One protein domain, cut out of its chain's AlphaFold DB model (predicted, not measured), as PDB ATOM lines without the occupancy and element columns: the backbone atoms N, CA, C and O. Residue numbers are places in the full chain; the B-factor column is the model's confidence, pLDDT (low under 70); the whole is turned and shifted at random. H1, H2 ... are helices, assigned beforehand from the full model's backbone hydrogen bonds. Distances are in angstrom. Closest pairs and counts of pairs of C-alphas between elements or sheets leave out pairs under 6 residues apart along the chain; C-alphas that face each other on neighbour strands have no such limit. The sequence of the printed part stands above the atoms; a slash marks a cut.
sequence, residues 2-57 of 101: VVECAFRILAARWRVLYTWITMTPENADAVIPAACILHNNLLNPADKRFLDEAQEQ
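What this domain is: This is residues 2 to 57 of the 101 residues of an uncharacterized protein of Nothobranchius kadleci (UniProt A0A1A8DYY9). Long helix H3 makes the longest axis; H4 turns off its last end as an L, while H1 stands at a wide angle to H3 near its later half. From H1, short H2 and residues 19 to 24 loop out to H3's first end. The 56 printed residues hold four named helices, H1 to H4, and no named strand: all helix, loose, radius of gyration of the C-alphas 13.4 A, spans 37 by 25 by 17 A.

Where its parts are: H1, residues 2 to 13, begins at C-alpha 2 (-31.700, 21.809, 33.266) and measures 17.1 A. H2 is residues 15 to 18, 5.4 A. H3, residues 25 to 43, measures 27.3 A. H4, residues 45 to 56, measures 16.8 A and ends at C-alpha 56 (-19.646, -12.451, 29.850).

How they stand to each other: H1 and H2 touch only at the corner, only just, with 3 pairs of C-alphas within 8 A; the closest, Ala 11 and Leu 17, are 5.1 A apart. H1, with residue 10 alone, only just touches residues 35 to 39 of H3, also with 3 pairs; the closest C-alphas, Leu 10 and His 39, are 7.4 A apart, and the tilt of 73 degrees is only just about perpendicular. H3 and H4 are close but not clearly touching, about perpendicular at 90 degrees; the closest C-alphas, Leu 42 and Lys 48, are 6.1 A apart. Each O i to N i+4 pair is within hydrogen-bond range in H1, 13 of 15 in H3 and 6 of 8 in H4; H2 is too short for one.

The domain as a whole: The C-alphas of Val 2 and Gln 57, the two farthest apart, are 38.3 A apart. The printed part has no cut and no long link. The model's pLDDT is under 70 at residues 2 to 6, 45, 47 to 51 and 54 to 55.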
ATOM      1  N   VAL A   2     -32.256  23.105  32.802       58.00
ATOM      2  CA  VAL A   2     -31.700  21.809  33.266       58.00
ATOM      3  C   VAL A   2     -32.334  20.619  32.531       58.00
ATOM      4  O   VAL A   2     -31.660  19.647  32.203       58.00
ATOM      5  N   VAL A   3     -33.623  20.740  32.202       56.12
ATOM      6  CA  VAL A   3     -34.421  19.690  31.551       56.12
ATOM      7  C   VAL A   3     -33.893  19.367  30.149       56.12
ATOM      8  O   VAL A   3     -33.725  18.204  29.805       56.12
ATOM      9  N   GLU A   4     -33.532  20.385  29.362       56.69
ATOM     10  CA  GLU A   4     -33.018  20.194  27.999       56.69
ATOM     11  C   GLU A   4     -31.649  19.490  27.975       56.69
ATOM     12  O   GLU A   4     -31.401  18.631  27.127       56.69
ATOM     13  N   CYS A   5     -30.774  19.786  28.944       66.38
ATOM     14  CA  CYS A   5     -29.505  19.074  29.105       66.38
ATOM     15  C   CYS A   5     -29.727  17.608  29.505       66.38
ATOM     16  O   CYS A   5     -29.068  16.726  28.957       66.38
ATOM     17  N   ALA A   6     -30.677  17.336  30.405       68.19
ATOM     18  CA  ALA A   6     -30.987  15.979  30.849       68.19
ATOM     19  C   ALA A   6     -31.537  15.110  29.706       68.19
ATOM     20  O   ALA A   6     -31.033  14.012  29.476       68.19
ATOM     21  N   PHE A   7     -32.496  15.622  28.927       73.44
ATOM     22  CA  PHE A   7     -33.026  14.906  27.762       73.44
ATOM     23  C   PHE A   7     -31.968  14.668  26.690       73.44
ATOM     24  O   PHE A   7     -31.939  13.596  26.093       73.44
ATOM     25  N   ARG A   8     -31.072  15.631  26.458       73.94
ATOM     26  CA  ARG A   8     -29.986  15.483  25.482       73.94
ATOM     27  C   ARG A   8     -29.002  14.387  25.884       73.94
ATOM     28  O   ARG A   8     -28.605  13.598  25.032       73.94
ATOM     29  N   ILE A   9     -28.639  14.314  27.166       78.06
ATOM     30  CA  ILE A   9     -27.777  13.254  27.714       78.06
ATOM     31  C   ILE A   9     -28.484  11.896  27.633       78.06
ATOM     32  O   ILE A   9     -27.892  10.914  27.179       78.06
ATOM     33  N   LEU A  10     -29.765  11.848  28.012       79.75
ATOM     34  CA  LEU A  10     -30.578  10.638  27.959       79.75
ATOM     35  C   LEU A  10     -30.728  10.132  26.514       79.75
ATOM     36  O   LEU A  10     -30.455   8.966  26.247       79.75
ATOM     37  N   ALA A  11     -31.071  11.001  25.563       80.56
ATOM     38  CA  ALA A  11     -31.225  10.645  24.153       80.56
ATOM     39  C   ALA A  11     -29.898  10.236  23.494       80.56
ATOM     40  O   ALA A  11     -29.866   9.271  22.734       80.56
ATOM     41  N   ALA A  12     -28.782  10.894  23.835       79.69
ATOM     42  CA  ALA A  12     -27.460  10.513  23.331       79.69
ATOM     43  C   ALA A  12     -27.071   9.081  23.735       79.69
ATOM     44  O   ALA A  12     -26.429   8.368  22.961       79.69
ATOM     45  N   ARG A  13     -27.487   8.647  24.933       78.06
ATOM     46  CA  ARG A  13     -27.302   7.277  25.427       78.06
ATOM     47  C   ARG A  13     -28.300   6.305  24.791       78.06
ATOM     48  O   ARG A  13     -27.918   5.204  24.404       78.06
ATOM     49  N   TRP A  14     -29.558   6.719  24.667       81.56
ATOM     50  CA  TRP A  14     -30.672   5.897  24.203       81.56
ATOM     51  C   TRP A  14     -31.175   6.383  22.845       81.56
ATOM     52  O   TRP A  14     -32.101   7.189  22.759       81.56
ATOM     53  N   ARG A  15     -30.603   5.843  21.760       77.25
ATOM     54  CA  ARG A  15     -30.927   6.270  20.385       77.25
ATOM     55  C   ARG A  15     -32.411   6.157  20.017       77.25
ATOM     56  O   ARG A  15     -32.866   6.892  19.149       77.25
ATOM     57  N   VAL A  16     -33.164   5.288  20.695       80.00
ATOM     58  CA  VAL A  16     -34.624   5.155  20.541       80.00
ATOM     59  C   VAL A  16     -35.386   6.446  20.883       80.00
ATOM     60  O   VAL A  16     -36.486   6.665  20.384       80.00
ATOM     61  N   LEU A  17     -34.798   7.344  21.677       83.06
ATOM     62  CA  LEU A  17     -35.391   8.647  21.994       83.06
ATOM     63  C   LEU A  17     -35.170   9.696  20.888       83.06
ATOM     64  O   LEU A  17     -35.769  10.763  20.947       83.06
ATOM     65  N   TYR A  18     -34.333   9.410  19.880       82.19
ATOM     66  CA  TYR A  18     -34.218  10.243  18.673       82.19
ATOM     67  C   TYR A  18     -35.239   9.879  17.597       82.19
ATOM     68  O   TYR A  18     -35.444  10.647  16.657       82.19
ATOM     69  N   THR A  19     -35.856   8.703  17.697       80.50
ATOM     70  CA  THR A  19     -36.945   8.317  16.802       80.50
ATOM     71  C   THR A  19     -38.231   9.044  17.170       80.50
ATOM     72  O   THR A  19     -38.487   9.333  18.338       80.50
ATOM     73  N   TRP A  20     -39.050   9.326  16.154       80.19
ATOM     74  CA  TRP A  20     -40.387   9.880  16.343       80.19
ATOM     75  C   TRP A  20     -41.164   9.032  17.348       80.19
ATOM     76  O   TRP A  20     -41.259   7.813  17.207       80.19
ATOM     77  N   ILE A  21     -41.705   9.689  18.368       80.69
ATOM     78  CA  ILE A  21     -42.470   9.037  19.424       80.69
ATOM     79  C   ILE A  21     -43.825   8.624  18.832       80.69
ATOM     80  O   ILE A  21     -44.699   9.459  18.625       80.69
ATOM     81  N   THR A  22     -43.995   7.335  18.534       81.38
ATOM     82  CA  THR A  22     -45.237   6.758  17.980       81.38
ATOM     83  C   THR A  22     -46.172   6.227  19.072       81.38
ATOM     84  O   THR A  22     -46.844   5.215  18.880       81.38
ATOM     85  N   MET A  23     -46.185   6.862  20.246       84.94
ATOM     86  CA  MET A  23     -47.053   6.497  21.371       84.94
ATOM     87  C   MET A  23     -47.914   7.690  21.791       84.94
ATOM     88  O   MET A  23     -47.581   8.836  21.487       84.94
ATOM     89  N   THR A  24     -49.022   7.419  22.480       90.12
ATOM     90  CA  THR A  24     -49.892   8.481  22.995       90.12
ATOM     91  C   THR A  24     -49.204   9.241  24.142       90.12
ATOM     92  O   THR A  24     -48.323   8.674  24.799       90.12
ATOM     93  N   PRO A  25     -49.566  10.514  24.392       86.62
ATOM     94  CA  PRO A  25     -48.937  11.336  25.430       86.62
ATOM     95  C   PRO A  25     -48.960  10.687  26.818       86.62
ATOM     96  O   PRO A  25     -47.977  10.747  27.545       86.62
ATOM     97  N   GLU A  26     -50.039   9.975  27.139       90.19
ATOM     98  CA  GLU A  26     -50.223   9.299  28.427       90.19
ATOM     99  C   GLU A  26     -49.182   8.191  28.637       90.19
ATOM    100  O   GLU A  26     -48.687   7.984  29.744       90.19
ATOM    101  N   ASN A  27     -48.804   7.494  27.562       86.50
ATOM    102  CA  ASN A  27     -47.755   6.481  27.614       86.50
ATOM    103  C   ASN A  27     -46.365   7.122  27.685       86.50
ATOM    104  O   ASN A  27     -45.479   6.596  28.358       86.50
ATOM    105  N   ALA A  28     -46.172   8.270  27.030       86.69
ATOM    106  CA  ALA A  28     -44.916   9.007  27.104       86.69
ATOM    107  C   ALA A  28     -44.622   9.457  28.547       86.69
ATOM    108  O   ALA A  28     -43.491   9.291  29.010       86.69
ATOM    109  N   ASP A  29     -45.638   9.907  29.287       88.31
ATOM    110  CA  ASP A  29     -45.509  10.309  30.694       88.31
ATOM    111  C   ASP A  29     -45.025   9.175  31.611       88.31
ATOM    112  O   ASP A  29     -44.346   9.437  32.602       88.31
ATOM    113  N   ALA A  30     -45.305   7.913  31.271       89.94
ATOM    114  CA  ALA A  30     -44.774   6.753  31.988       89.94
ATOM    115  C   ALA A  30     -43.366   6.354  31.508       89.94
ATOM    116  O   ALA A  30     -42.505   5.974  32.308       89.94
ATOM    117  N   VAL A  31     -43.105   6.451  30.202       88.25
ATOM    118  CA  VAL A  31     -41.841   6.019  29.586       88.25
ATOM    119  C   VAL A  31     -40.673   6.926  29.971       88.25
ATOM    120  O   VAL A  31     -39.586   6.424  30.259       88.25
ATOM    121  N   ILE A  32     -40.874   8.245  30.014       85.75
ATOM    122  CA  ILE A  32     -39.811   9.199  30.366       85.75
ATOM    123  C   ILE A  32     -39.219   8.940  31.766       85.75
ATOM    124  O   ILE A  32     -37.999   8.766  31.863       85.75
ATOM    125  N   PRO A  33     -40.003   8.877  32.860       86.25
ATOM    126  CA  PRO A  33     -39.457   8.605  34.186       86.25
ATOM    127  C   PRO A  33     -38.867   7.196  34.292       86.25
ATOM    128  O   PRO A  33     -37.829   7.038  34.935       86.25
ATOM    129  N   ALA A  34     -39.442   6.191  33.619       88.12
ATOM    130  CA  ALA A  34     -38.859   4.851  33.565       88.12
ATOM    131  C   ALA A  34     -37.464   4.857  32.914       88.12
ATOM    132  O   ALA A  34     -36.528   4.262  33.449       88.12
ATOM    133  N   ALA A  35     -37.289   5.593  31.812       86.56
ATOM    134  CA  ALA A  35     -35.994   5.760  31.157       86.56
ATOM    135  C   ALA A  35     -34.975   6.490  32.052       86.56
ATOM    136  O   ALA A  35     -33.803   6.112  32.079       86.56
ATOM    137  N   CYS A  36     -35.412   7.494  32.820       84.19
ATOM    138  CA  CYS A  36     -34.571   8.179  33.806       84.19
ATOM    139  C   CYS A  36     -34.136   7.247  34.949       84.19
ATOM    140  O   CYS A  36     -32.959   7.225  35.303       84.19
ATOM    141  N   ILE A  37     -35.061   6.459  35.508       86.50
ATOM    142  CA  ILE A  37     -34.765   5.480  36.565       86.50
ATOM    143  C   ILE A  37     -33.772   4.435  36.051       86.50
ATOM    144  O   ILE A  37     -32.763   4.182  36.706       86.50
ATOM    145  N   LEU A  38     -34.016   3.890  34.857       85.00
ATOM    146  CA  LEU A  38     -33.119   2.937  34.213       85.00
ATOM    147  C   LEU A  38     -31.729   3.545  34.002       85.00
ATOM    148  O   LEU A  38     -30.729   2.937  34.358       85.00
ATOM    149  N   HIS A  39     -31.650   4.764  33.470       82.94
ATOM    150  CA  HIS A  39     -30.375   5.446  33.267       82.94
ATOM    151  C   HIS A  39     -29.587   5.608  34.573       82.94
ATOM    152  O   HIS A  39     -28.389   5.330  34.603       82.94
ATOM    153  N   ASN A  40     -30.264   6.009  35.651       82.94
ATOM    154  CA  ASN A  40     -29.649   6.163  36.967       82.94
ATOM    155  C   ASN A  40     -29.175   4.822  37.536       82.94
ATOM    156  O   ASN A  40     -28.080   4.750  38.088       82.94
ATOM    157  N   ASN A  41     -29.965   3.762  37.362       80.62
ATOM    158  CA  ASN A  41     -29.600   2.419  37.791       80.62
ATOM    159  C   ASN A  41     -28.350   1.915  37.043       80.62
ATOM    160  O   ASN A  41     -27.374   1.528  37.668       80.62
ATOM    161  N   LEU A  42     -28.283   2.074  35.718       76.12
ATOM    162  CA  LEU A  42     -27.112   1.658  34.926       76.12
ATOM    163  C   LEU A  42     -25.845   2.500  35.176       76.12
ATOM    164  O   LEU A  42     -24.740   2.108  34.791       76.12
ATOM    165  N   LEU A  43     -25.975   3.694  35.760       76.94
ATOM    166  CA  LEU A  43     -24.827   4.508  36.171       76.94
ATOM    167  C   LEU A  43     -24.242   4.059  37.512       76.94
ATOM    168  O   LEU A  43     -23.079   4.373  37.784       76.94
ATOM    169  N   ASN A  44     -25.006   3.314  38.312       79.19
ATOM    170  CA  ASN A  44     -24.555   2.787  39.587       79.19
ATOM    171  C   ASN A  44     -23.430   1.755  39.362       79.19
ATOM    172  O   ASN A  44     -23.623   0.770  38.648       79.19
ATOM    173  N   PRO A  45     -22.232   1.950  39.941       69.06
ATOM    174  CA  PRO A  45     -21.098   1.051  39.728       69.06
ATOM    175  C   PRO A  45     -21.326  -0.381  40.234       69.06
ATOM    176  O   PRO A  45     -20.642  -1.286  39.766       69.06
ATOM    177  N   ALA A  46     -22.268  -0.596  41.158       71.94
ATOM    178  CA  ALA A  46     -22.675  -1.940  41.573       71.94
ATOM    179  C   ALA A  46     -23.435  -2.672  40.453       71.94
ATOM    180  O   ALA A  46     -23.121  -3.820  40.157       71.94
ATOM    181  N   ASP A  47     -24.355  -1.978  39.779       66.19
ATOM    182  CA  ASP A  47     -25.211  -2.536  38.724       66.19
ATOM    183  C   ASP A  47     -24.443  -2.761  37.410       66.19
ATOM    184  O   ASP A  47     -24.732  -3.698  36.670       66.19
ATOM    185  N   LYS A  48     -23.385  -1.977  37.151       67.56
ATOM    186  CA  LYS A  48     -22.474  -2.216  36.016       67.56
ATOM    187  C   LYS A  48     -21.787  -3.578  36.067       67.56
ATOM    188  O   LYS A  48     -21.651  -4.204  35.026       67.56
ATOM    189  N   ARG A  49     -21.406  -4.050  37.259       67.56
ATOM    190  CA  ARG A  49     -20.761  -5.364  37.413       67.56
ATOM    191  C   ARG A  49     -21.691  -6.493  36.991       67.56
ATOM    192  O   ARG A  49     -21.269  -7.361  36.246       67.56
ATOM    193  N   PHE A  50     -22.963  -6.423  37.384       67.50
ATOM    194  CA  PHE A  50     -23.965  -7.405  36.972       67.50
ATOM    195  C   PHE A  50     -24.187  -7.419  35.456       67.50
ATOM    196  O   PHE A  50     -24.400  -8.483  34.887       67.50
ATOM    197  N   LEU A  51     -24.125  -6.262  34.789       66.38
ATOM    198  CA  LEU A  51     -24.239  -6.186  33.328       66.38
ATOM    199  C   LEU A  51     -23.010  -6.759  32.627       66.38
ATOM    200  O   LEU A  51     -23.163  -7.491  31.653       66.38
ATOM    201  N   ASP A  52     -21.815  -6.432  33.117       70.25
ATOM    202  CA  ASP A  52     -20.562  -6.953  32.573       70.25
ATOM    203  C   ASP A  52     -20.510  -8.484  32.753       70.25
ATOM    204  O   ASP A  52     -20.226  -9.206  31.801       70.25
ATOM    205  N   GLU A  53     -20.908  -8.993  33.925       71.38
ATOM    206  CA  GLU A  53     -21.022 -10.428  34.220       71.38
ATOM    207  C   GLU A  53     -22.093 -11.122  33.360       71.38
ATOM    208  O   GLU A  53     -21.835 -12.189  32.807       71.38
ATOM    209  N   ALA A  54     -23.276 -10.522  33.183       68.31
ATOM    210  CA  ALA A  54     -24.322 -11.063  32.307       68.31
ATOM    211  C   ALA A  54     -23.879 -11.093  30.832       68.31
ATOM    212  O   ALA A  54     -24.185 -12.040  30.103       68.31
ATOM    213  N   GLN A  55     -23.116 -10.085  30.395       66.88
ATOM    214  CA  GLN A  55     -22.541 -10.027  29.054       66.88
ATOM    215  C   GLN A  55     -21.468 -11.109  28.855       66.88
ATOM    216  O   GLN A  55     -21.435 -11.745  27.802       66.88
ATOM    217  N   GLU A  56     -20.629 -11.361  29.863       72.06
ATOM    218  CA  GLU A  56     -19.646 -12.451  29.850       72.06
ATOM    219  C   GLU A  56     -20.299 -13.841  29.885       72.06
ATOM    220  O   GLU A  56     -19.807 -14.771  29.245       72.06
ATOM    221  N   GLN A  57     -21.434 -13.981  30.573       73.00
ATOM    222  CA  GLN A  57     -22.207 -15.227  30.639       73.00
ATOM    223  C   GLN A  57     -23.083 -15.477  29.401       73.00
ATOM    224  O   GLN A  57     -23.662 -16.555  29.266       73.00
TER     225      GLN A  57